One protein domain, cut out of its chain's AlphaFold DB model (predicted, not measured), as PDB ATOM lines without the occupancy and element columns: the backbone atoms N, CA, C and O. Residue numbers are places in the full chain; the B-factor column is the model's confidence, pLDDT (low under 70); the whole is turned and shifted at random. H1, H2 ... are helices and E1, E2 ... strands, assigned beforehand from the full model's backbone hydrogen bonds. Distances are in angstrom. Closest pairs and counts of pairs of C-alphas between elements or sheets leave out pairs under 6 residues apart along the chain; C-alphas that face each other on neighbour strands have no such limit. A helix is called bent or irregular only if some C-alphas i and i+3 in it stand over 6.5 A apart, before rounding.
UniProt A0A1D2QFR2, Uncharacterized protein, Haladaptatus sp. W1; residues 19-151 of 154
ATOM      1  N   ALA A  19      15.719  41.238  24.723       62.03
ATOM      2  CA  ALA A  19      15.986  39.989  24.013       62.03
ATOM      3  C   ALA A  19      16.504  38.889  24.959       62.03
ATOM      4  O   ALA A  19      16.035  37.750  24.887       62.03
ATOM      5  N   GLU A  20      17.406  39.227  25.883       59.19
ATOM      6  CA  GLU A  20      17.927  38.311  26.902       59.19
ATOM      7  C   GLU A  20      16.837  37.857  27.879       59.19
ATOM      8  O   GLU A  20      16.706  36.656  28.125       59.19
ATOM      9  N   ALA A  21      15.985  38.771  28.352       65.06
ATOM     10  CA  ALA A  21      14.843  38.439  29.204       65.06
ATOM     11  C   ALA A  21      13.830  37.529  28.485       65.06
ATOM     12  O   ALA A  21      13.329  36.562  29.065       65.06
ATOM     13  N   THR A  22      13.573  37.781  27.198       68.69
ATOM     14  CA  THR A  22      12.698  36.931  26.373       68.69
ATOM     15  C   THR A  22      13.296  35.536  26.172       68.69
ATOM     16  O   THR A  22      12.580  34.532  26.228       68.69
ATOM     17  N   ASN A  23      14.611  35.447  25.963       73.88
ATOM     18  CA  ASN A  23      15.309  34.174  25.804       73.88
ATOM     19  C   ASN A  23      15.338  33.380  27.121       73.88
ATOM     20  O   ASN A  23      15.025  32.191  27.129       73.88
ATOM     21  N   ALA A  24      15.617  34.044  28.244       72.88
ATOM     22  CA  ALA A  24      15.569  33.445  29.574       72.88
ATOM     23  C   ALA A  24      14.154  32.953  29.924       72.88
ATOM     24  O   ALA A  24      13.990  31.831  30.403       72.88
ATOM     25  N   GLY A  25      13.120  33.742  29.608       70.25
ATOM     26  CA  GLY A  25      11.721  33.349  29.781       70.25
ATOM     27  C   GLY A  25      11.344  32.117  28.953       70.25
ATOM     28  O   GLY A  25      10.696  31.205  29.465       70.25
ATOM     29  N   ARG A  26      11.809  32.036  27.699       76.56
ATOM     30  CA  ARG A  26      11.609  30.861  26.837       76.56
ATOM     31  C   ARG A  26      12.311  29.621  27.392       76.56
ATOM     32  O   ARG A  26      11.697  28.562  27.452       76.56
ATOM     33  N   GLN A  27      13.558  29.753  27.840       75.06
ATOM     34  CA  GLN A  27      14.313  28.640  28.426       75.06
ATOM     35  C   GLN A  27      13.682  28.135  29.728       75.06
ATOM     36  O   GLN A  27      13.616  26.925  29.948       75.06
ATOM     37  N   LEU A  28      13.172  29.038  30.571       72.38
ATOM     38  CA  LEU A  28      12.421  28.676  31.773       72.38
ATOM     39  C   LEU A  28      11.126  27.942  31.421       72.38
ATOM     40  O   LEU A  28      10.855  26.895  31.999       72.38
ATOM     41  N   PHE A  29      10.366  28.431  30.440       70.75
ATOM     42  CA  PHE A  29       9.139  27.777  29.984       70.75
ATOM     43  C   PHE A  29       9.403  26.375  29.413       70.75
ATOM     44  O   PHE A  29       8.720  25.420  29.778       70.75
ATOM     45  N   GLU A  30      10.434  26.217  28.582       71.62
ATOM     46  CA  GLU A  30      10.846  24.911  28.053       71.62
ATOM     47  C   GLU A  30      11.336  23.967  29.159       71.62
ATOM     48  O   GLU A  30      11.050  22.771  29.124       71.62
ATOM     49  N   THR A  31      12.041  24.489  30.165       68.19
ATOM     50  CA  THR A  31      12.497  23.707  31.323       68.19
ATOM     51  C   THR A  31      11.321  23.258  32.183       68.19
ATOM     52  O   THR A  31      11.287  22.101  32.595       68.19
ATOM     53  N   ILE A  32      10.333  24.129  32.408       67.69
ATOM     54  CA  ILE A  32       9.116  23.802  33.156       67.69
ATOM     55  C   ILE A  32       8.297  22.756  32.394       67.69
ATOM     56  O   ILE A  32       7.989  21.722  32.979       67.69
ATOM     57  N   GLN A  33       8.058  22.923  31.088       67.00
ATOM     58  CA  GLN A  33       7.358  21.909  30.288       67.00
ATOM     59  C   GLN A  33       8.092  20.563  30.270       67.00
ATOM     60  O   GLN A  33       7.470  19.511  30.416       67.00
ATOM     61  N   ARG A  34       9.425  20.571  30.145       63.47
ATOM     62  CA  ARG A  34      10.222  19.339  30.258       63.47
ATOM     63  C   ARG A  34      10.153  18.747  31.663       63.47
ATOM     64  O   ARG A  34      10.179  17.530  31.798       63.47
ATOM     65  N   SER A  35      10.063  19.569  32.709       59.25
ATOM     66  CA  SER A  35       9.897  19.098  34.087       59.25
ATOM     67  C   SER A  35       8.515  18.485  34.327       59.25
ATOM     68  O   SER A  35       8.430  17.467  35.004       59.25
ATOM     69  N   GLU A  36       7.456  19.018  33.714       58.53
ATOM     70  CA  GLU A  36       6.107  18.440  33.748       58.53
ATOM     71  C   GLU A  36       6.085  17.088  33.025       58.53
ATOM     72  O   GLU A  36       5.691  16.084  33.618       58.53
ATOM     73  N   GLN A  37       6.658  17.013  31.817       57.97
ATOM     74  CA  GLN A  37       6.838  15.748  31.086       57.97
ATOM     75  C   GLN A  37       7.698  14.736  31.866       57.97
ATOM     76  O   GLN A  37       7.411  13.538  31.889       57.97
ATOM     77  N   ASN A  38       8.740  15.198  32.562       53.19
ATOM     78  CA  ASN A  38       9.555  14.343  33.423       53.19
ATOM     79  C   ASN A  38       8.804  13.908  34.693       53.19
ATOM     80  O   ASN A  38       9.025  12.799  35.168       53.19
ATOM     81  N   THR A  39       7.893  14.724  35.225       52.31
ATOM     82  CA  THR A  39       7.046  14.374  36.379       52.31
ATOM     83  C   THR A  39       6.010  13.314  36.000       52.31
ATOM     84  O   THR A  39       5.727  12.409  36.787       52.31
ATOM     85  N   GLU A  40       5.498  13.350  34.767       51.22
ATOM     86  CA  GLU A  40       4.680  12.274  34.193       51.22
ATOM     87  C   GLU A  40       5.478  10.963  34.040       51.22
ATOM     88  O   GLU A  40       4.962   9.883  34.340       51.22
ATOM     89  N   LEU A  41       6.766  11.038  33.678       46.78
ATOM     90  CA  LEU A  41       7.664   9.874  33.605       46.78
ATOM     91  C   LEU A  41       8.049   9.310  34.986       46.78
ATOM     92  O   LEU A  41       8.164   8.091  35.138       46.78
ATOM     93  N   VAL A  42       8.215  10.160  36.004       47.69
ATOM     94  CA  VAL A  42       8.439   9.731  37.398       47.69
ATOM     95  C   VAL A  42       7.184   9.047  37.955       47.69
ATOM     96  O   VAL A  42       7.290   7.973  38.550       47.69
ATOM     97  N   ASN A  43       5.992   9.563  37.628       47.53
ATOM     98  CA  ASN A  43       4.714   8.904  37.919       47.53
ATOM     99  C   ASN A  43       4.600   7.512  37.278       47.53
ATOM    100  O   ASN A  43       3.979   6.623  37.855       47.53
ATOM    101  N   PHE A  44       5.205   7.290  36.109       41.78
ATOM    102  CA  PHE A  44       5.178   5.989  35.434       41.78
ATOM    103  C   PHE A  44       6.043   4.928  36.124       41.78
ATOM    104  O   PHE A  44       5.730   3.743  36.040       41.78
ATOM    105  N   ARG A  45       7.133   5.318  36.800       43.25
ATOM    106  CA  ARG A  45       8.041   4.376  37.479       43.25
ATOM    107  C   ARG A  45       7.546   3.953  38.859       43.25
ATOM    108  O   ARG A  45       7.648   2.770  39.167       43.25
ATOM    109  N   GLU A  46       6.986   4.867  39.649       49.66
ATOM    110  CA  GLU A  46       6.405   4.519  40.957       49.66
ATOM    111  C   GLU A  46       5.063   3.792  40.813       49.66
ATOM    112  O   GLU A  46       4.849   2.773  41.468       49.66
ATOM    113  N   LYS A  47       4.198   4.205  39.873       48.91
ATOM    114  CA  LYS A  47       2.914   3.517  39.657       48.91
ATOM    115  C   LYS A  47       3.066   2.114  39.083       48.91
ATOM    116  O   LYS A  47       2.167   1.308  39.260       48.91
ATOM    117  N   ARG A  48       4.169   1.775  38.407       54.12
ATOM    118  CA  ARG A  48       4.280   0.473  37.727       54.12
ATOM    119  C   ARG A  48       4.261  -0.707  38.694       54.12
ATOM    120  O   ARG A  48       3.648  -1.711  38.370       54.12
ATOM    121  N   ALA A  49       4.901  -0.604  39.858       54.16
ATOM    122  CA  ALA A  49       4.952  -1.720  40.803       54.16
ATOM    123  C   ALA A  49       3.593  -1.964  41.478       54.16
ATOM    124  O   ALA A  49       3.159  -3.109  41.571       54.16
ATOM    125  N   GLU A  50       2.906  -0.903  41.906       56.31
ATOM    126  CA  GLU A  50       1.582  -1.010  42.529       56.31
ATOM    127  C   GLU A  50       0.491  -1.328  41.501       56.31
ATOM    128  O   GLU A  50      -0.309  -2.233  41.727       56.31
ATOM    129  N   SER A  51       0.490  -0.664  40.339       64.75
ATOM    130  CA  SER A  51      -0.471  -0.944  39.267       64.75
ATOM    131  C   SER A  51      -0.307  -2.352  38.704       64.75
ATOM    132  O   SER A  51      -1.314  -3.022  38.513       64.75
ATOM    133  N   GLN A  52       0.923  -2.846  38.506       67.75
ATOM    134  CA  GLN A  52       1.136  -4.228  38.057       67.75
ATOM    135  C   GLN A  52       0.636  -5.227  39.107       67.75
ATOM    136  O   GLN A  52      -0.064  -6.170  38.762       67.75
ATOM    137  N   GLN A  53       0.912  -4.994  40.396       74.44
ATOM    138  CA  GLN A  53       0.387  -5.847  41.469       74.44
ATOM    139  C   GLN A  53      -1.146  -5.841  41.536       74.44
ATOM    140  O   GLN A  53      -1.751  -6.846  41.906       74.44
ATOM    141  N   VAL A  54      -1.789  -4.718  41.215       80.25
ATOM    142  CA  VAL A  54      -3.253  -4.610  41.140       80.25
ATOM    143  C   VAL A  54      -3.798  -5.340  39.906       80.25
ATOM    144  O   VAL A  54      -4.766  -6.089  40.019       80.25
ATOM    145  N   GLU A  55      -3.154  -5.197  38.749       84.12
ATOM    146  CA  GLU A  55      -3.522  -5.906  37.519       84.12
ATOM    147  C   GLU A  55      -3.354  -7.425  37.645       84.12
ATOM    148  O   GLU A  55      -4.223  -8.174  37.202       84.12
ATOM    149  N   ASP A  56      -2.301  -7.894  38.316       85.69
ATOM    150  CA  ASP A  56      -2.088  -9.318  38.586       85.69
ATOM    151  C   ASP A  56      -3.227  -9.893  39.445       85.69
ATOM    152  O   ASP A  56      -3.734 -10.987  39.178       85.69
ATOM    153  N   LYS A  57      -3.720  -9.121  40.423       89.19
ATOM    154  CA  LYS A  57      -4.894  -9.500  41.223       89.19
ATOM    155  C   LYS A  57      -6.180  -9.512  40.397       89.19
ATOM    156  O   LYS A  57      -7.030 -10.377  40.609       89.19
ATOM    157  N   TYR A  58      -6.334  -8.607  39.427       91.44
ATOM    158  CA  TYR A  58      -7.439  -8.686  38.463       91.44
ATOM    159  C   TYR A  58      -7.362  -9.940  37.614       91.44
ATOM    160  O   TYR A  58      -8.381 -10.604  37.424       91.44
ATOM    161  N   LEU A  59      -6.168 -10.306  37.143       92.50
ATOM    162  CA  LEU A  59      -5.974 -11.542  36.398       92.50
ATOM    163  C   LEU A  59      -6.375 -12.763  37.223       92.50
ATOM    164  O   LEU A  59      -6.983 -13.675  36.671       92.50
ATOM    165  N   ASP A  60      -6.113 -12.789  38.526       92.56
ATOM    166  CA  ASP A  60      -6.519 -13.911  39.375       92.56
ATOM    167  C   ASP A  60      -8.043 -14.016  39.539       92.56
ATOM    168  O   ASP A  60      -8.597 -15.118  39.425       92.56
ATOM    169  N   VAL A  61      -8.750 -12.888  39.672       93.44
ATOM    170  CA  VAL A  61     -10.224 -12.856  39.621       93.44
ATOM    171  C   VAL A  61     -10.738 -13.327  38.252       93.44
ATOM    172  O   VAL A  61     -11.650 -14.153  38.183       93.44
ATOM    173  N   LEU A  62     -10.135 -12.870  37.149       94.81
ATOM    174  CA  LEU A  62     -10.523 -13.261  35.786       94.81
ATOM    175  C   LEU A  62     -10.249 -14.745  35.497       94.81
ATOM    176  O   LEU A  62     -11.062 -15.405  34.850       94.81
ATOM    177  N   LYS A  63      -9.133 -15.301  35.985       94.31
ATOM    178  CA  LYS A  63      -8.816 -16.736  35.882       94.31
ATOM    179  C   LYS A  63      -9.852 -17.565  36.629       94.31
ATOM    180  O   LYS A  63     -10.331 -18.565  36.092       94.31
ATOM    181  N   HIS A  64     -10.232 -17.140  37.833       94.81
ATOM    182  CA  HIS A  64     -11.306 -17.788  38.573       94.81
ATOM    183  C   HIS A  64     -12.633 -17.723  37.806       94.81
ATOM    184  O   HIS A  64     -13.239 -18.764  37.549       94.81
ATOM    185  N   ALA A  65     -13.030 -16.540  37.334       93.88
ATOM    186  CA  ALA A  65     -14.234 -16.357  36.526       93.88
ATOM    187  C   ALA A  65     -14.251 -17.251  35.279       93.88
ATOM    188  O   ALA A  65     -15.277 -17.832  34.937       93.88
ATOM    189  N   LYS A  66     -13.104 -17.409  34.611       94.38
ATOM    190  CA  LYS A  66     -12.960 -18.278  33.438       94.38
ATOM    191  C   LYS A  66     -13.204 -19.744  33.787       94.38
ATOM    192  O   LYS A  66     -13.841 -20.458  33.015       94.38
ATOM    193  N   ASN A  67     -12.738 -20.188  34.953       94.00
ATOM    194  CA  ASN A  67     -13.010 -21.535  35.451       94.00
ATOM    195  C   ASN A  67     -14.495 -21.719  35.789       94.00
ATOM    196  O   ASN A  67     -15.059 -22.759  35.449       94.00
ATOM    197  N   VAL A  68     -15.142 -20.711  36.383       91.81
ATOM    198  CA  VAL A  68     -16.591 -20.715  36.651       91.81
ATOM    199  C   VAL A  68     -17.385 -20.794  35.344       91.81
ATOM    200  O   VAL A  68     -18.239 -21.669  35.206       91.81
ATOM    201  N   ALA A  69     -17.070 -19.950  34.359       92.38
ATOM    202  CA  ALA A  69     -17.686 -19.969  33.032       92.38
ATOM    203  C   ALA A  69     -17.539 -21.339  32.354       92.38
ATOM    204  O   ALA A  69     -18.525 -21.922  31.910       92.38
ATOM    205  N   LYS A  70     -16.321 -21.895  32.352       93.06
ATOM    206  CA  LYS A  70     -16.033 -23.213  31.773       93.06
ATOM    207  C   LYS A  70     -16.784 -24.343  32.479       93.06
ATOM    208  O   LYS A  70     -17.266 -25.251  31.815       93.06
ATOM    209  N   THR A  71     -16.866 -24.303  33.807       92.75
ATOM    210  CA  THR A  71     -17.549 -25.340  34.603       92.75
ATOM    211  C   THR A  71     -19.046 -25.365  34.318       92.75
ATOM    212  O   THR A  71     -19.645 -26.434  34.277       92.75
ATOM    213  N   ASN A  72     -19.635 -24.192  34.094       89.88
ATOM    214  CA  ASN A  72     -21.064 -24.045  33.839       89.88
ATOM    215  C   ASN A  72     -21.426 -24.048  32.342       89.88
ATOM    216  O   ASN A  72     -22.599 -23.896  32.021       89.88
ATOM    217  N   ASP A  73     -20.447 -24.204  31.443       93.00
ATOM    218  CA  ASP A  73     -20.612 -24.105  29.982       93.00
ATOM    219  C   ASP A  73     -21.326 -22.811  29.534       93.00
ATOM    220  O   ASP A  73     -22.224 -22.802  28.692       93.00
ATOM    221  N   VAL A  74     -20.939 -21.683  30.140       92.25
ATOM    222  CA  VAL A  74     -21.492 -20.354  29.843       92.25
ATOM    223  C   VAL A  74     -20.411 -19.390  29.370       92.25
ATOM    224  O   VAL A  74     -19.248 -19.479  29.754       92.25
ATOM    225  N   MET A  75     -20.810 -18.403  28.568       90.81
ATOM    226  CA  MET A  75     -19.911 -17.355  28.061       90.81
ATOM    227  C   MET A  75     -19.791 -16.141  28.994       90.81
ATOM    228  O   MET A  75     -18.920 -15.291  28.793       90.81
ATOM    229  N   VAL A  76     -20.671 -16.052  29.995       92.38
ATOM    230  CA  VAL A  76     -20.712 -14.973  30.986       92.38
ATOM    231  C   VAL A  76     -20.584 -15.584  32.374       92.38
ATOM    232  O   VAL A  76     -21.454 -16.342  32.798       92.38
ATOM    233  N   ALA A  77     -19.507 -15.249  33.078       93.00
ATOM    234  CA  ALA A  77     -19.353 -15.598  34.487       93.00
ATOM    235  C   ALA A  77     -19.950 -14.498  35.363       93.00
ATOM    236  O   ALA A  77     -19.792 -13.314  35.067       93.00
ATOM    237  N   ARG A  78     -20.598 -14.894  36.457       92.06
ATOM    238  CA  ARG A  78     -21.102 -13.986  37.488       92.06
ATOM    239  C   ARG A  78     -20.346 -14.260  38.770       92.06
ATOM    240  O   ARG A  78     -20.314 -15.415  39.175       92.06
ATOM    241  N   LEU A  79     -19.753 -13.229  39.363       90.56
ATOM    242  CA  LEU A  79     -19.028 -13.353  40.629       90.56
ATOM    243  C   LEU A  79     -19.589 -12.399  41.679       90.56
ATOM    244  O   LEU A  79     -19.741 -11.198  41.425       90.56
ATOM    245  N   GLY A  80     -19.856 -12.930  42.869       88.25
ATOM    246  CA  GLY A  80     -20.273 -12.164  44.040       88.25
ATOM    247  C   GLY A  80     -19.099 -11.513  44.783       88.25
ATOM    248  O   GLY A  80     -17.928 -11.816  44.550       88.25
ATOM    249  N   TYR A  81     -19.397 -10.598  45.717       85.19
ATOM    250  CA  TYR A  81     -18.357  -9.806  46.404       85.19
ATOM    251  C   TYR A  81     -17.359 -10.670  47.184       85.19
ATOM    252  O   TYR A  81     -16.199 -10.288  47.310       85.19
ATOM    253  N   ARG A  82     -17.802 -11.819  47.721       84.06
ATOM    254  CA  ARG A  82     -16.928 -12.743  48.458       84.06
ATOM    255  C   ARG A  82     -15.918 -13.375  47.521       84.06
ATOM    256  O   ARG A  82     -14.738 -13.327  47.825       84.06
ATOM    257  N   GLU A  83     -16.375 -13.907  46.391       88.31
ATOM    258  CA  GLU A  83     -15.510 -14.545  45.395       88.31
ATOM    259  C   GLU A  83     -14.485 -13.551  44.853       88.31
ATOM    260  O   GLU A  83     -13.291 -13.849  44.824       88.31
ATOM    261  N   VAL A  84     -14.929 -12.333  44.520       88.88
ATOM    262  CA  VAL A  84     -14.026 -11.259  44.091       88.88
ATOM    263  C   VAL A  84     -13.024 -10.917  45.191       88.88
ATOM    264  O   VAL A  84     -11.829 -10.892  44.921       88.88
ATOM    265  N   ALA A  85     -13.465 -10.719  46.436       86.69
ATOM    266  CA  ALA A  85     -12.563 -10.394  47.540       86.69
ATOM    267  C   ALA A  85     -11.538 -11.506  47.818       86.69
ATOM    268  O   ALA A  85     -10.362 -11.218  48.042       86.69
ATOM    269  N   THR A  86     -11.965 -12.770  47.765       88.31
ATOM    270  CA  THR A  86     -11.098 -13.935  47.960       88.31
ATOM    271  C   THR A  86     -10.035 -14.023  46.872       88.31
ATOM    272  O   THR A  86      -8.858 -14.162  47.195       88.31
ATOM    273  N   HIS A  87     -10.423 -13.919  45.599       90.38
ATOM    274  CA  HIS A  87      -9.482 -14.055  44.487       90.38
ATOM    275  C   HIS A  87      -8.602 -12.823  44.279       90.38
ATOM    276  O   HIS A  87      -7.461 -12.962  43.855       90.38
ATOM    277  N   TYR A  88      -9.087 -11.636  44.638       87.88
ATOM    278  CA  TYR A  88      -8.277 -10.421  44.660       87.88
ATOM    279  C   TYR A  88      -7.319 -10.371  45.869       87.88
ATOM    280  O   TYR A  88      -6.294  -9.688  45.837       87.88
ATOM    281  N   GLY A  89      -7.648 -11.081  46.955       84.62
ATOM    282  CA  GLY A  89      -6.859 -11.121  48.186       84.62
ATOM    283  C   GLY A  89      -7.046  -9.899  49.093       84.62
ATOM    284  O   GLY A  89      -6.089  -9.473  49.740       84.62
ATOM    285  N   CYS A  90      -8.245  -9.305  49.140       80.75
ATOM    286  CA  CYS A  90      -8.569  -8.202  50.058       80.75
ATOM    287  C   CYS A  90      -9.397  -8.651  51.275       80.75
ATOM    288  O   CYS A  90      -9.994  -9.729  51.299       80.75
ATOM    289  N   ALA A  91      -9.418  -7.815  52.319       69.06
ATOM    290  CA  ALA A  91     -10.202  -8.071  53.521       69.06
ATOM    291  C   ALA A  91     -11.711  -7.894  53.251       69.06
ATOM    292  O   ALA A  91     -12.139  -7.041  52.473       69.06
ATOM    293  N   TYR A  92     -12.548  -8.713  53.894       62.88
ATOM    294  CA  TYR A  92     -13.988  -8.733  53.621       62.88
ATOM    295  C   TYR A  92     -14.732  -7.432  54.011       62.88
ATOM    296  O   TYR A  92     -14.375  -6.745  54.965       62.88
ATOM    297  N   LYS A  93     -15.871  -7.227  53.323       59.59
ATOM    298  CA  LYS A  93     -16.953  -6.220  53.449       59.59
ATOM    299  C   LYS A  93     -16.888  -4.994  52.540       59.59
ATOM    300  O   LYS A  93     -17.824  -4.850  51.774       59.59
ATOM    301  N   ASN A  94     -15.861  -4.149  52.589       61.81
ATOM    302  CA  ASN A  94     -15.855  -2.907  51.788       61.81
ATOM    303  C   ASN A  94     -14.915  -2.981  50.581       61.81
ATOM    304  O   ASN A  94     -15.235  -2.457  49.516       61.81
ATOM    305  N   ASP A  95     -13.797  -3.695  50.717       70.81
ATOM    306  CA  ASP A  95     -12.790  -3.752  49.659       70.81
ATOM    307  C   ASP A  95     -13.271  -4.562  48.452       70.81
ATOM    308  O   ASP A  95     -12.961  -4.206  47.322       70.81
ATOM    309  N   GLY A  96     -14.085  -5.602  48.664       74.31
ATOM    310  CA  GLY A  96     -14.661  -6.396  47.573       74.31
ATOM    311  C   GLY A  96     -15.548  -5.573  46.633       74.31
ATOM    312  O   GLY A  96     -15.421  -5.704  45.422       74.31
ATOM    313  N   TYR A  97     -16.393  -4.681  47.165       82.38
ATOM    314  CA  TYR A  97     -17.217  -3.791  46.333       82.38
ATOM    315  C   TYR A  97     -16.376  -2.797  45.552       82.38
ATOM    316  O   TYR A  97     -16.577  -2.637  44.354       82.38
ATOM    317  N   ARG A  98     -15.392  -2.181  46.214       85.19
ATOM    318  CA  ARG A  98     -14.493  -1.243  45.543       85.19
ATOM    319  C   ARG A  98     -13.739  -1.925  44.404       85.19
ATOM    320  O   ARG A  98     -13.617  -1.351  43.333       85.19
ATOM    321  N   VAL A  99     -13.283  -3.161  44.613       86.88
ATOM    322  CA  VAL A  99     -12.625  -3.958  43.567       86.88
ATOM    323  C   VAL A  99     -13.588  -4.272  42.425       86.88
ATOM    324  O   VAL A  99     -13.200  -4.183  41.269       86.88
ATOM    325  N   MET A 100     -14.843  -4.614  42.717       90.44
ATOM    326  CA  MET A 100     -15.850  -4.849  41.679       90.44
ATOM    327  C   MET A 100     -16.098  -3.611  40.809       90.44
ATOM    328  O   MET A 100     -16.167  -3.735  39.587       90.44
ATOM    329  N   GLU A 101     -16.220  -2.438  41.430       89.56
ATOM    330  CA  GLU A 101     -16.366  -1.156  40.732       89.56
ATOM    331  C   GLU A 101     -15.114  -0.830  39.908       89.56
ATOM    332  O   GLU A 101     -15.215  -0.533  38.718       89.56
ATOM    333  N   GLU A 102     -13.930  -0.970  40.507       89.88
ATOM    334  CA  GLU A 102     -12.651  -0.680  39.855       89.88
ATOM    335  C   GLU A 102     -12.393  -1.612  38.659       89.88
ATOM    336  O   GLU A 102     -11.976  -1.164  37.590       89.88
ATOM    337  N   MET A 103     -12.694  -2.907  38.796       92.25
ATOM    338  CA  MET A 103     -12.587  -3.865  37.694       92.25
ATOM    339  C   MET A 103     -13.560  -3.543  36.561       92.25
ATOM    340  O   MET A 103     -13.177  -3.656  35.399       92.25
ATOM    341  N   ALA A 104     -14.794  -3.137  36.871       92.06
ATOM    342  CA  ALA A 104     -15.768  -2.750  35.852       92.06
ATOM    343  C   ALA A 104     -15.359  -1.475  35.093       92.06
ATOM    344  O   ALA A 104     -15.730  -1.313  33.933       92.06
ATOM    345  N   GLU A 105     -14.594  -0.582  35.722       90.62
ATOM    346  CA  GLU A 105     -14.059   0.620  35.076       90.62
ATOM    347  C   GLU A 105     -12.826   0.320  34.207       90.62
ATOM    348  O   GLU A 105     -12.653   0.915  33.144       90.62
ATOM    349  N   ARG A 106     -11.956  -0.594  34.653       89.19
ATOM    350  CA  ARG A 106     -10.609  -0.765  34.079       89.19
ATOM    351  C   ARG A 106     -10.438  -1.979  33.179       89.19
ATOM    352  O   ARG A 106      -9.518  -1.992  32.361       89.19
ATOM    353  N   VAL A 107     -11.277  -3.002  33.329       90.94
ATOM    354  CA  VAL A 107     -11.129  -4.269  32.610       90.94
ATOM    355  C   VAL A 107     -12.218  -4.389  31.540       90.94
ATOM    356  O   VAL A 107     -13.407  -4.435  31.866       90.94
ATOM    357  N   PRO A 108     -11.853  -4.493  30.247       91.31
ATOM    358  CA  PRO A 108     -12.837  -4.653  29.185       91.31
ATOM    359  C   PRO A 108     -13.642  -5.943  29.368       91.31
ATOM    360  O   PRO A 108     -13.107  -6.979  29.750       91.31
ATOM    361  N   GLY A 109     -14.938  -5.902  29.064       90.44
ATOM    362  CA  GLY A 109     -15.819  -7.064  29.202       90.44
ATOM    363  C   GLY A 109     -16.247  -7.396  30.635       90.44
ATOM    364  O   GLY A 109     -16.964  -8.383  30.813       90.44
ATOM    365  N   VAL A 110     -15.863  -6.590  31.631       95.25
ATOM    366  CA  VAL A 110     -16.371  -6.670  33.007       95.25
ATOM    367  C   VAL A 110     -17.440  -5.603  33.214       95.25
ATOM    368  O   VAL A 110     -17.262  -4.452  32.830       95.25
ATOM    369  N   THR A 111     -18.567  -5.969  33.820       94.12
ATOM    370  CA  THR A 111     -19.628  -5.013  34.161       94.12
ATOM    371  C   THR A 111     -20.119  -5.221  35.580       94.12
ATOM    372  O   THR A 111     -20.332  -6.354  36.003       94.12
ATOM    373  N   TYR A 112     -20.328  -4.128  36.309       91.50
ATOM    374  CA  TYR A 112     -20.947  -4.157  37.630       91.50
ATOM    375  C   TYR A 112     -22.473  -4.160  37.510       91.50
ATOM    376  O   TYR A 112     -23.049  -3.390  36.735       91.50
ATOM    377  N   LYS A 113     -23.141  -5.026  38.273       88.81
ATOM    378  CA  LYS A 113     -24.595  -5.204  38.252       88.81
ATOM    379  C   LYS A 113     -25.165  -5.261  39.665       88.81
ATOM    380  O   LYS A 113     -24.605  -5.888  40.561       88.81
ATOM    381  N   GLU A 114     -26.343  -4.668  39.831       85.69
ATOM    382  CA  GLU A 114     -27.202  -4.832  41.007       85.69
ATOM    383  C   GLU A 114     -28.384  -5.732  40.634       85.69
ATOM    384  O   GLU A 114     -29.032  -5.536  39.604       85.69
ATOM    385  N   SER A 115     -28.686  -6.731  41.458       71.00
ATOM    386  CA  SER A 115     -29.852  -7.598  41.284       71.00
ATOM    387  C   SER A 115     -30.731  -7.594  42.522       71.00
ATOM    388  O   SER A 115     -30.515  -8.348  43.467       71.00
ATOM    389  N   ARG A 116     -31.796  -6.787  42.474       58.88
ATOM    390  CA  ARG A 116     -32.768  -6.623  43.570       58.88
ATOM    391  C   ARG A 116     -33.509  -7.907  43.967       58.88
ATOM    392  O   ARG A 116     -34.046  -7.976  45.064       58.88
ATOM    393  N   THR A 117     -33.557  -8.909  43.092       53.50
ATOM    394  CA  THR A 117     -34.287 -10.172  43.301       53.50
ATOM    395  C   THR A 117     -33.399 -11.349  43.708       53.50
ATOM    396  O   THR A 117     -33.929 -12.386  44.086       53.50
ATOM    397  N   LEU A 118     -32.070 -11.207  43.656       51.28
ATOM    398  CA  LEU A 118     -31.115 -12.313  43.838       51.28
ATOM    399  C   LEU A 118     -30.415 -12.295  45.206       51.28
ATOM    400  O   LEU A 118     -29.445 -13.013  45.410       51.28
ATOM    401  N   CYS A 119     -30.924 -11.516  46.166       52.53
ATOM    402  CA  CYS A 119     -30.358 -11.367  47.515       52.53
ATOM    403  C   CYS A 119     -30.449 -12.643  48.392       52.53
ATOM    404  O   CYS A 119     -30.200 -12.572  49.594       52.53
ATOM    405  N   VAL A 120     -30.865 -13.784  47.826       47.81
ATOM    406  CA  VAL A 120     -31.270 -14.991  48.569       47.81
ATOM    407  C   VAL A 120     -30.280 -16.150  48.417       47.81
ATOM    408  O   VAL A 120     -30.239 -17.005  49.297       47.81
ATOM    409  N   ASP A 121     -29.442 -16.154  47.378       50.75
ATOM    410  CA  ASP A 121     -28.428 -17.197  47.186       50.75
ATOM    411  C   ASP A 121     -27.033 -16.669  47.531       50.75
ATOM    412  O   ASP A 121     -26.621 -15.616  47.044       50.75
ATOM    413  N   ASP A 122     -26.272 -17.444  48.315       52.22
ATOM    414  CA  ASP A 122     -24.883 -17.158  48.730       52.22
ATOM    415  C   ASP A 122     -23.907 -16.921  47.553       52.22
ATOM    416  O   ASP A 122     -22.783 -16.461  47.763       52.22
ATOM    417  N   ALA A 123     -24.333 -17.227  46.323       55.62
ATOM    418  CA  ALA A 123     -23.596 -16.977  45.088       55.62
ATOM    419  C   ALA A 123     -23.578 -15.492  44.678       55.62
ATOM    420  O   ALA A 123     -22.637 -15.038  44.032       55.62
ATOM    421  N   MET A 124     -24.598 -14.711  45.046       60.94
ATOM    422  CA  MET A 124     -24.731 -13.311  44.636       60.94
ATOM    423  C   MET A 124     -24.475 -12.421  45.848       60.94
ATOM    424  O   MET A 124     -24.930 -12.710  46.950       60.94
ATOM    425  N   GLY A 125     -23.671 -11.370  45.687       61.22
ATOM    426  CA  GLY A 125     -23.093 -10.658  46.822       61.22
ATOM    427  C   GLY A 125     -24.094 -10.012  47.789       61.22
ATOM    428  O   GLY A 125     -25.299 -10.000  47.557       61.22
ATOM    429  N   VAL A 126     -23.606  -9.423  48.890       64.62
ATOM    430  CA  VAL A 126     -24.473  -8.697  49.836       64.62
ATOM    431  C   VAL A 126     -25.255  -7.613  49.065       64.62
ATOM    432  O   VAL A 126     -24.680  -6.865  48.276       64.62
ATOM    433  N   GLY A 127     -26.582  -7.583  49.213       69.25
ATOM    434  CA  GLY A 127     -27.462  -6.680  48.454       69.25
ATOM    435  C   GLY A 127     -27.710  -7.063  46.985       69.25
ATOM    436  O   GLY A 127     -28.315  -6.286  46.256       69.25
ATOM    437  N   GLY A 128     -27.266  -8.241  46.529       78.12
ATOM    438  CA  GLY A 128     -27.450  -8.706  45.148       78.12
ATOM    439  C   GLY A 128     -26.470  -8.098  44.135       78.12
ATOM    440  O   GLY A 128     -26.700  -8.178  42.925       78.12
ATOM    441  N   HIS A 129     -25.385  -7.479  44.603       85.12
ATOM    442  CA  HIS A 129     -24.341  -6.923  43.742       85.12
ATOM    443  C   HIS A 129     -23.359  -7.998  43.262       85.12
ATOM    444  O   HIS A 129     -22.948  -8.876  44.028       85.12
ATOM    445  N   HIS A 130     -22.972  -7.914  41.994       89.94
ATOM    446  CA  HIS A 130     -22.032  -8.833  41.359       89.94
ATOM    447  C   HIS A 130     -21.363  -8.180  40.147       89.94
ATOM    448  O   HIS A 130     -21.830  -7.159  39.639       89.94
ATOM    449  N   ILE A 131     -20.289  -8.799  39.663       92.69
ATOM    450  CA  ILE A 131     -19.736  -8.495  38.341       92.69
ATOM    451  C   ILE A 131     -20.139  -9.576  37.340       92.69
ATOM    452  O   ILE A 131     -20.164 -10.761  37.677       92.69
ATOM    453  N   GLU A 132     -20.434  -9.170  36.108       94.50
ATOM    454  CA  GLU A 132     -20.564 -10.058  34.955       94.50
ATOM    455  C   GLU A 132     -19.329  -9.913  34.065       94.50
ATOM    456  O   GLU A 132     -18.972  -8.801  33.671       94.50
ATOM    457  N   ILE A 133     -18.692 -11.035  33.737       95.44
ATOM    458  CA  ILE A 133     -17.476 -11.091  32.922       95.44
ATOM    459  C   ILE A 133     -17.806 -11.828  31.627       95.44
ATOM    460  O   ILE A 133     -18.097 -13.026  31.646       95.44
ATOM    461  N   THR A 134     -17.768 -11.113  30.503       95.00
ATOM    462  CA  THR A 134     -18.135 -11.635  29.179       95.00
ATOM    463  C   THR A 134     -16.895 -12.062  28.405       95.00
ATOM    464  O   THR A 134     -16.218 -11.241  27.789       95.00
ATOM    465  N   PHE A 135     -16.624 -13.366  28.355       91.94
ATOM    466  CA  PHE A 135     -15.447 -13.899  27.653       91.94
ATOM    467  C   PHE A 135     -15.537 -13.818  26.122       91.94
ATOM    468  O   PHE A 135     -14.531 -13.997  25.443       91.94
ATOM    469  N   ALA A 136     -16.714 -13.502  25.577       90.62
ATOM    470  CA  ALA A 136     -16.890 -13.168  24.163       90.62
ATOM    471  C   ALA A 136     -16.504 -11.713  23.822       90.62
ATOM    472  O   ALA A 136     -16.529 -11.344  22.648       90.62
ATOM    473  N   HIS A 137     -16.172 -10.873  24.814       89.56
ATOM    474  CA  HIS A 137     -15.783  -9.488  24.563       89.56
ATOM    475  C   HIS A 137     -14.460  -9.449  23.778       89.56
ATOM    476  O   HIS A 137     -13.468 -10.015  24.251       89.56
ATOM    477  N   PRO A 138     -14.407  -8.774  22.612       87.06
ATOM    478  CA  PRO A 138     -13.256  -8.843  21.709       87.06
ATOM    479  C   PRO A 138     -11.954  -8.386  22.382       87.06
ATOM    480  O   PRO A 138     -10.902  -8.992  22.179       87.06
ATOM    481  N   ASP A 139     -12.046  -7.382  23.255       91.00
ATOM    482  CA  ASP A 139     -10.867  -6.785  23.887       91.00
ATOM    483  C   ASP A 139     -10.403  -7.508  25.161       91.00
ATOM    484  O   ASP A 139      -9.241  -7.373  25.542       91.00
ATOM    485  N   LEU A 140     -11.252  -8.322  25.804       89.88
ATOM    486  CA  LEU A 140     -10.895  -8.983  27.070       89.88
ATOM    487  C   LEU A 140      -9.766 -10.000  26.869       89.88
ATOM    488  O   LEU A 140      -8.805 -10.040  27.634       89.88
ATOM    489  N   ALA A 141      -9.830 -10.786  25.792       86.81
ATOM    490  CA  ALA A 141      -8.781 -11.747  25.463       86.81
ATOM    491  C   ALA A 141      -7.456 -11.072  25.061       86.81
ATOM    492  O   ALA A 141      -6.382 -11.654  25.229       86.81
ATOM    493  N   GLY A 142      -7.514  -9.866  24.488       86.12
ATOM    494  CA  GLY A 142      -6.332  -9.047  24.215       86.12
ATOM    495  C   GLY A 142      -5.707  -8.525  25.505       86.12
ATOM    496  O   GLY A 142      -4.513  -8.715  25.720       86.12
ATOM    497  N   TRP A 143      -6.540  -7.961  26.382       88.81
ATOM    498  CA  TRP A 143      -6.147  -7.438  27.687       88.81
ATOM    499  C   TRP A 143      -5.469  -8.518  28.539       88.81
ATOM    500  O   TRP A 143      -4.308  -8.373  28.905       88.81
ATOM    501  N   MET A 144      -6.118  -9.672  28.742       87.38
ATOM    502  CA  MET A 144      -5.546 -10.767  29.543       87.38
ATOM    503  C   MET A 144      -4.164 -11.210  29.039       87.38
ATOM    504  O   MET A 144      -3.245 -11.367  29.834       87.38
ATOM    505  N   ARG A 145      -3.981 -11.345  27.717       84.50
ATOM    506  CA  ARG A 145      -2.688 -11.735  27.128       84.50
ATOM    507  C   ARG A 145      -1.603 -10.677  27.320       84.50
ATOM    508  O   ARG A 145      -0.452 -11.036  27.554       84.50
ATOM    509  N   ALA A 146      -1.952  -9.397  27.197       83.25
ATOM    510  CA  ALA A 146      -1.003  -8.300  27.360       83.25
ATOM    511  C   ALA A 146      -0.455  -8.232  28.794       83.25
ATOM    512  O   ALA A 146       0.741  -8.016  28.983       83.25
ATOM    513  N   HIS A 147      -1.311  -8.477  29.788       76.88
ATOM    514  CA  HIS A 147      -0.917  -8.441  31.195       76.88
ATOM    515  C   HIS A 147      -0.278  -9.761  31.670       76.88
ATOM    516  O   HIS A 147       0.654  -9.719  32.467       76.88
ATOM    517  N   GLU A 148      -0.645 -10.923  31.110       70.69
ATOM    518  CA  GLU A 148       0.071 -12.191  31.356       70.69
ATOM    519  C   GLU A 148       1.514 -12.156  30.819       70.69
ATOM    520  O   GLU A 148       2.444 -12.565  31.514       70.69
ATOM    521  N   ALA A 149       1.731 -11.614  29.614       62.09
ATOM    522  CA  ALA A 149       3.061 -11.524  29.003       62.09
ATOM    523  C   ALA A 149       4.049 -10.665  29.817       62.09
ATOM    524  O   ALA A 149       5.254 -10.916  29.784       62.09
ATOM    525  N   ASN A 150       3.547  -9.699  30.590       57.03
ATOM    526  CA  ASN A 150       4.364  -8.838  31.447       57.03
ATOM    527  C   ASN A 150       4.850  -9.524  32.738       57.03
ATOM    528  O   ASN A 150       5.778  -9.020  33.366       57.03
ATOM    529  N   THR A 151       4.280 -10.674  33.116       54.78
ATOM    530  CA  THR A 151       4.694 -11.445  34.308       54.78
ATOM    531  C   THR A 151       5.755 -12.518  34.011       54.78
ATOM    532  O   THR A 151       6.368 -13.053  34.929       54.78
TER     533      THR A 151
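What this domain is: This is residues 19 to 151 of the 154 residues of an uncharacterized protein of Haladaptatus sp. W1 (UniProt A0A1D2QFR2). One long helix, H1, reaches out as an arm from a small compact head: its residues 19 to 51 stick out free, while its last part packs across a small sheet of three strands, E1, E3 and E2. H2 and H3 are on that sheet too, making two layers, with helices H1, H2 and H3 on one face of the sheet, and H4 packs on H1 away from the sheet. The printed part has 133 residues, in the order H1, E1, H2, H3, E2, E3, H4; the sheet, in the order E1, E3, E2, is antiparallel throughout, and the class is mostly helix. The whole is only just loose, close to extended, with a radius of gyration of the C-alphas of 21.1 A, and spans 76 by 30 by 23 A, the arm making the length.

Where its parts are: Find C-alpha 19 at (15.986, 39.989, 24.013); from there H1 runs through residues 19 to 71, 74.2 A, to C-alpha 71 at (-17.549, -25.340, 34.603). It has a kink of 46 degrees near residue 48, and is neither bent nor irregular, but only just: C-alphas 46 and 49 are 6.4 A apart. Next come E1, residues 76 to 80, H2, residues 81 to 88, and H3, residues 95 to 106, 16.0 A long. Then look for E2, residues 110 to 114, E3, residues 129 to 134, 16.5 A, and H4, residues 140 to 149, ending at C-alpha 149, (3.061, -11.524, 29.003).

How they stand to each other: Start at inner strand E3. Beside E1, N 77 and O 133 are 3.0 A apart, within hydrogen-bond range; beside E2, its hairpin partner, N 132 and O 111 are 2.8 A apart. E1, H2, H3 and E2 form a split strand-helix-strand unit, two strands running the same way with E3 between them, and its crossover is right-handed. H3 is over E3 and E2 at a height over the sheet of 8.9 A, slantwise to the strands, with C-alphas Ala 104 and Thr 111 closest to E2 at 4.8 A. H1, on the same face, runs across the strands. With residues 57 to 64 alone it touches H2, closest at C-alphas Lys 57 and Tyr 88, 4.9 A. With residues 55 to 59 alone it touches H4, about perpendicular at 75 degrees, closest at C-alphas Leu 59 and Met 144, 6.9 A. H3 and H4 are apart. Every O i to N i+4 pair is within hydrogen-bond range in H2, H3 and H4, and 47 of 49 in H1.

The domain as a whole: The farthest C-alphas, those of Ala 19 and Val 120, are 76.5 A apart. Without residues 19 to 51 the body spans 39 by 30 by 22 A. The printed part has no cut, and the link from E2 to E3, 14 residues, is long. Mean pLDDT of the printed part is 77.0; look for values under 70 at residues 19 to 22, 31 to 52, 91 to 94, 116 to 127 and 149 to 151.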